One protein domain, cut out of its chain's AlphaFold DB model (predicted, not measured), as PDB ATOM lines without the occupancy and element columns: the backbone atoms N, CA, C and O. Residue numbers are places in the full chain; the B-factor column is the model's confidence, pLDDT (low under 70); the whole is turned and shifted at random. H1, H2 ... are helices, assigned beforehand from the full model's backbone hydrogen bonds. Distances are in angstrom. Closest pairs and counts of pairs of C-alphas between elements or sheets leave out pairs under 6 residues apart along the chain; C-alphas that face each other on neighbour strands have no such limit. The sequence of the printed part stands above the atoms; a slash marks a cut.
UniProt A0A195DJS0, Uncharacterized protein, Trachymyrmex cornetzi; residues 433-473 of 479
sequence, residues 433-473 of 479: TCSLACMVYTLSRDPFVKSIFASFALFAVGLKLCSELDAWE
ATOM      1  N   THR A 433     227.807 268.228 199.287       79.06
ATOM      2  CA  THR A 433     226.556 268.849 198.798       79.06
ATOM      3  C   THR A 433     225.348 268.550 199.696       79.06
ATOM      4  O   THR A 433     224.206 268.876 199.391       79.06
ATOM      5  N   CYS A 434     225.620 267.945 200.846       86.69
ATOM      6  CA  CYS A 434     224.688 267.389 201.812       86.69
ATOM      7  C   CYS A 434     223.750 268.453 202.406       86.69
ATOM      8  O   CYS A 434     222.582 268.192 202.678       86.69
ATOM      9  N   SER A 435     224.264 269.665 202.624       88.25
ATOM     10  CA  SER A 435     223.477 270.843 202.993       88.25
ATOM     11  C   SER A 435     224.281 272.119 202.753       88.25
ATOM     12  O   SER A 435     225.511 272.105 202.818       88.25
ATOM     13  N   LEU A 436     223.592 273.248 202.554       85.00
ATOM     14  CA  LEU A 436     224.235 274.563 202.453       85.00
ATOM     15  C   LEU A 436     225.084 274.878 203.694       85.00
ATOM     16  O   LEU A 436     226.177 275.419 203.571       85.00
ATOM     17  N   ALA A 437     224.629 274.475 204.883       86.75
ATOM     18  CA  ALA A 437     225.395 274.633 206.116       86.75
ATOM     19  C   ALA A 437     226.710 273.838 206.091       86.75
ATOM     20  O   ALA A 437     227.735 274.346 206.539       86.75
ATOM     21  N   CYS A 438     226.707 272.623 205.532       84.25
ATOM     22  CA  CYS A 438     227.915 271.813 205.387       84.25
ATOM     23  C   CYS A 438     228.883 272.425 204.367       84.25
ATOM     24  O   CYS A 438     230.070 272.539 204.657       84.25
ATOM     25  N   MET A 439     228.374 272.927 203.238       84.31
ATOM     26  CA  MET A 439     229.193 273.661 202.267       84.31
ATOM     27  C   MET A 439     229.833 274.898 202.899       84.31
ATOM     28  O   MET A 439     231.044 275.069 202.824       84.31
ATOM     29  N   VAL A 440     229.045 275.728 203.587       85.44
ATOM     30  CA  VAL A 440     229.551 276.925 204.274       85.44
ATOM     31  C   VAL A 440     230.562 276.548 205.352       85.44
ATOM     32  O   VAL A 440     231.582 277.215 205.479       85.44
ATOM     33  N   TYR A 441     230.341 275.466 206.097       86.12
ATOM     34  CA  TYR A 441     231.279 275.011 207.118       86.12
ATOM     35  C   TYR A 441     232.618 274.569 206.517       86.12
ATOM     36  O   TYR A 441     233.670 275.014 206.981       86.12
ATOM     37  N   THR A 442     232.588 273.763 205.454       84.44
ATOM     38  CA  THR A 442     233.792 273.291 204.755       84.44
ATOM     39  C   THR A 442     234.547 274.457 204.118       84.44
ATOM     40  O   THR A 442     235.747 274.603 204.339       84.44
ATOM     41  N   LEU A 443     233.835 275.354 203.431       83.50
ATOM     42  CA  LEU A 443     234.406 276.563 202.833       83.50
ATOM     43  C   LEU A 443     234.958 277.519 203.899       83.50
ATOM     44  O   LEU A 443     236.023 278.093 203.724       83.50
ATOM     45  N   SER A 444     234.291 277.664 205.046       84.00
ATOM     46  CA  SER A 444     234.748 278.558 206.121       84.00
ATOM     47  C   SER A 444     236.037 278.095 206.790       84.00
ATOM     48  O   SER A 444     236.717 278.902 207.420       84.00
ATOM     49  N   ARG A 445     236.378 276.805 206.691       85.44
ATOM     50  CA  ARG A 445     237.615 276.249 207.252       85.44
ATOM     51  C   ARG A 445     238.811 276.439 206.334       85.44
ATOM     52  O   ARG A 445     239.933 276.486 206.841       85.44
ATOM     53  N   ASP A 446     238.565 276.622 205.044       85.44
ATOM     54  CA  ASP A 446     239.598 276.749 204.034       85.44
ATOM     55  C   ASP A 446     240.407 278.055 204.188       85.44
ATOM     56  O   ASP A 446     239.819 279.144 204.233       85.44
ATOM     57  N   PRO A 447     241.752 277.989 204.263       83.31
ATOM     58  CA  PRO A 447     242.605 279.174 204.333       83.31
ATOM     59  C   PRO A 447     242.394 280.154 203.172       83.31
ATOM     60  O   PRO A 447     242.440 281.371 203.380       83.31
ATOM     61  N   PHE A 448     242.144 279.651 201.960       84.19
ATOM     62  CA  PHE A 448     241.960 280.482 200.772       84.19
ATOM     63  C   PHE A 448     240.644 281.259 200.841       84.19
ATOM     64  O   PHE A 448     240.617 282.476 200.654       84.19
ATOM     65  N   VAL A 449     239.559 280.580 201.208       86.56
ATOM     66  CA  VAL A 449     238.239 281.205 201.356       86.56
ATOM     67  C   VAL A 449     238.224 282.188 202.527       86.56
ATOM     68  O   VAL A 449     237.680 283.284 202.394       86.56
ATOM     69  N   LYS A 450     238.890 281.870 203.644       88.75
ATOM     70  CA  LYS A 450     239.100 282.830 204.743       88.75
ATOM     71  C   LYS A 450     239.823 284.089 204.268       88.75
ATOM     72  O   LYS A 450     239.417 285.189 204.635       88.75
ATOM     73  N   SER A 451     240.864 283.942 203.447       87.88
ATOM     74  CA  SER A 451     241.599 285.074 202.867       87.88
ATOM     75  C   SER A 451     240.715 285.924 201.949       87.88
ATOM     76  O   SER A 451     240.740 287.155 202.025       87.88
ATOM     77  N   ILE A 452     239.869 285.284 201.137       88.81
ATOM     78  CA  ILE A 452     238.882 285.971 200.296       88.81
ATOM     79  C   ILE A 452     237.894 286.754 201.164       88.81
ATOM     80  O   ILE A 452     237.713 287.950 200.945       88.81
ATOM     81  N   PHE A 453     237.304 286.129 202.186       89.00
ATOM     82  CA  PHE A 453     236.370 286.809 203.085       89.00
ATOM     83  C   PHE A 453     237.025 287.955 203.857       89.00
ATOM     84  O   PHE A 453     236.419 289.015 203.990       89.00
ATOM     85  N   ALA A 454     238.268 287.790 204.314       91.88
ATOM     86  CA  ALA A 454     239.024 288.864 204.952       91.88
ATOM     87  C   ALA A 454     239.266 290.035 203.983       91.88
ATOM     88  O   ALA A 454     239.076 291.194 204.349       91.88
ATOM     89  N   SER A 455     239.615 289.735 202.730       92.56
ATOM     90  CA  SER A 455     239.803 290.745 201.682       92.56
ATOM     91  C   SER A 455     238.498 291.474 201.359       92.56
ATOM     92  O   SER A 455     238.491 292.699 201.264       92.56
ATOM     93  N   PHE A 456     237.376 290.755 201.270       93.69
ATOM     94  CA  PHE A 456     236.050 291.352 201.092       93.69
ATOM     95  C   PHE A 456     235.634 292.211 202.284       93.69
ATOM     96  O   PHE A 456     235.076 293.287 202.085       93.69
ATOM     97  N   ALA A 457     235.925 291.778 203.511       93.81
ATOM     98  CA  ALA A 457     235.642 292.562 204.708       93.81
ATOM     99  C   ALA A 457     236.441 293.873 204.708       93.81
ATOM    100  O   ALA A 457     235.869 294.938 204.926       93.81
ATOM    101  N   LEU A 458     237.738 293.816 204.389       94.31
ATOM    102  CA  LEU A 458     238.575 295.010 204.251       94.31
ATOM    103  C   LEU A 458     238.094 295.918 203.116       94.31
ATOM    104  O   LEU A 458     238.053 297.133 203.285       94.31
ATOM    105  N   PHE A 459     237.686 295.343 201.986       93.88
ATOM    106  CA  PHE A 459     237.129 296.099 200.871       93.88
ATOM    107  C   PHE A 459     235.817 296.795 201.250       93.88
ATOM    108  O   PHE A 459     235.646 297.975 200.963       93.88
ATOM    109  N   ALA A 460     234.916 296.110 201.958       94.38
ATOM    110  CA  ALA A 460     233.666 296.689 202.443       94.38
ATOM    111  C   ALA A 460     233.908 297.813 203.463       94.38
ATOM    112  O   ALA A 460     233.248 298.851 203.404       94.38
ATOM    113  N   VAL A 461     234.888 297.645 204.356       94.75
ATOM    114  CA  VAL A 461     235.340 298.719 205.256       94.75
ATOM    115  C   VAL A 461     235.899 299.891 204.448       94.75
ATOM    116  O   VAL A 461     235.550 301.033 204.726       94.75
ATOM    117  N   GLY A 462     236.697 299.622 203.412       93.19
ATOM    118  CA  GLY A 462     237.204 300.643 202.495       93.19
ATOM    119  C   GLY A 462     236.082 301.418 201.804       93.19
ATOM    120  O   GLY A 462     236.088 302.644 201.828       93.19
ATOM    121  N   LEU A 463     235.072 300.728 201.267       91.62
ATOM    122  CA  LEU A 463     233.898 301.364 200.659       91.62
ATOM    123  C   LEU A 463     233.130 302.229 201.660       91.62
ATOM    124  O   LEU A 463     232.734 303.344 201.322       91.62
ATOM    125  N   LYS A 464     232.956 301.739 202.893       92.94
ATOM    126  CA  LYS A 464     232.309 302.500 203.962       92.94
ATOM    127  C   LYS A 464     233.092 303.771 204.291       92.94
ATOM    128  O   LYS A 464     232.502 304.846 204.330       92.94
ATOM    129  N   LEU A 465     234.412 303.675 204.439       91.38
ATOM    130  CA  LEU A 465     235.274 304.837 204.663       91.38
ATOM    131  C   LEU A 465     235.200 305.831 203.498       91.38
ATOM    132  O   LEU A 465     235.079 307.029 203.733       91.38
ATOM    133  N   CYS A 466     235.200 305.355 202.251       89.31
ATOM    134  CA  CYS A 466     235.034 306.226 201.089       89.31
ATOM    135  C   CYS A 466     233.673 306.938 201.097       89.31
ATOM    136  O   CYS A 466     233.612 308.108 200.732       89.31
ATOM    137  N   SER A 467     232.598 306.259 201.519       87.44
ATOM    138  CA  SER A 467     231.266 306.870 201.627       87.44
ATOM    139  C   SER A 467     231.158 307.900 202.756       87.44
ATOM    140  O   SER A 467     230.483 308.906 202.585       87.44
ATOM    141  N   GLU A 468     231.836 307.687 203.889       90.62
ATOM    142  CA  GLU A 468     231.819 308.624 205.023       90.62
ATOM    143  C   GLU A 468     232.699 309.855 204.783       90.62
ATOM    144  O   GLU A 468     232.394 310.938 205.278       90.62
ATOM    145  N   LEU A 469     233.780 309.707 204.015       86.94
ATOM    146  CA  LEU A 469     234.695 310.801 203.681       86.94
ATOM    147  C   LEU A 469     234.238 311.637 202.478       86.94
ATOM    148  O   LEU A 469     234.980 312.521 202.060       86.94
ATOM    149  N   ASP A 470     233.071 311.327 201.903       78.50
ATOM    150  CA  ASP A 470     232.570 311.902 200.645       78.50
ATOM    151  C   ASP A 470     233.639 311.905 199.532       78.50
ATOM    152  O   ASP A 470     233.679 312.739 198.630       78.50
ATOM    153  N   ALA A 471     234.542 310.919 199.583       72.81
ATOM    154  CA  ALA A 471     235.683 310.803 198.677       72.81
ATOM    155  C   ALA A 471     235.263 310.365 197.259       72.81
ATOM    156  O   ALA A 471     236.109 310.096 196.406       72.81
ATOM    157  N   TRP A 472     233.954 310.266 197.024       68.94
ATOM    158  CA  TRP A 472     233.340 309.981 195.735       68.94
ATOM    159  C   TRP A 472     233.093 311.242 194.909       68.94
ATOM    160  O   TRP A 472     232.781 311.111 193.722       68.94
ATOM    161  N   GLU A 473     233.269 312.445 195.472       68.31
ATOM    162  CA  GLU A 473     233.339 313.662 194.664       68.31
ATOM    163  C   GLU A 473     234.587 313.607 193.774       68.31
ATOM    164  O   GLU A 473     235.693 314.017 194.136       68.31
TER     165      GLU A 473
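AT A GLANCE: This is residues 433 to 473 of the 479 residues of an uncharacterized protein of Trachymyrmex cornetzi (UniProt A0A195DJS0). Two helices meet near their ends as an L: the short H1 makes one arm, and the much longer H2 turns off from it and makes most of the length. There is no core, and most of both arms stands free. You have 41 residues printed, with two named helices, H1 then H2, and no named strand; the class is all helix. The whole is extended, with a radius of gyration of the C-alphas of 15.1 A and spans of 47 by 18 by 10 A.

HOW THE PARTS SIT: Start with H1, residues 436 to 445, and go on over a tight link of one residue, Asp 446, into H2, residues 447 to 468. The two are close but not clearly touching, with 2 pairs of C-alphas within 8 A. Look for their closest C-alphas at Leu 443 and Val 449, 6.2 A apart. Their lines stand about perpendicular, at 88 degrees. In H1 and H2 every O i to N i+4 pair is within hydrogen-bond range.

IN THESE COORDINATES: Find C-alpha 436 at (224.235, 274.563, 202.453); from there H1 runs 14.3 A to C-alpha 445. H2 begins at C-alpha 447, (242.605, 279.174, 204.333), and runs 31.4 A to C-alpha 468 at (231.819, 308.624, 205.023).

THE WHOLE: The C-alphas farthest apart, those of Cys 434 and Glu 473, are 47.6 A apart. The printed part has no cut. Residues 472 to 473 have pLDDT under 70.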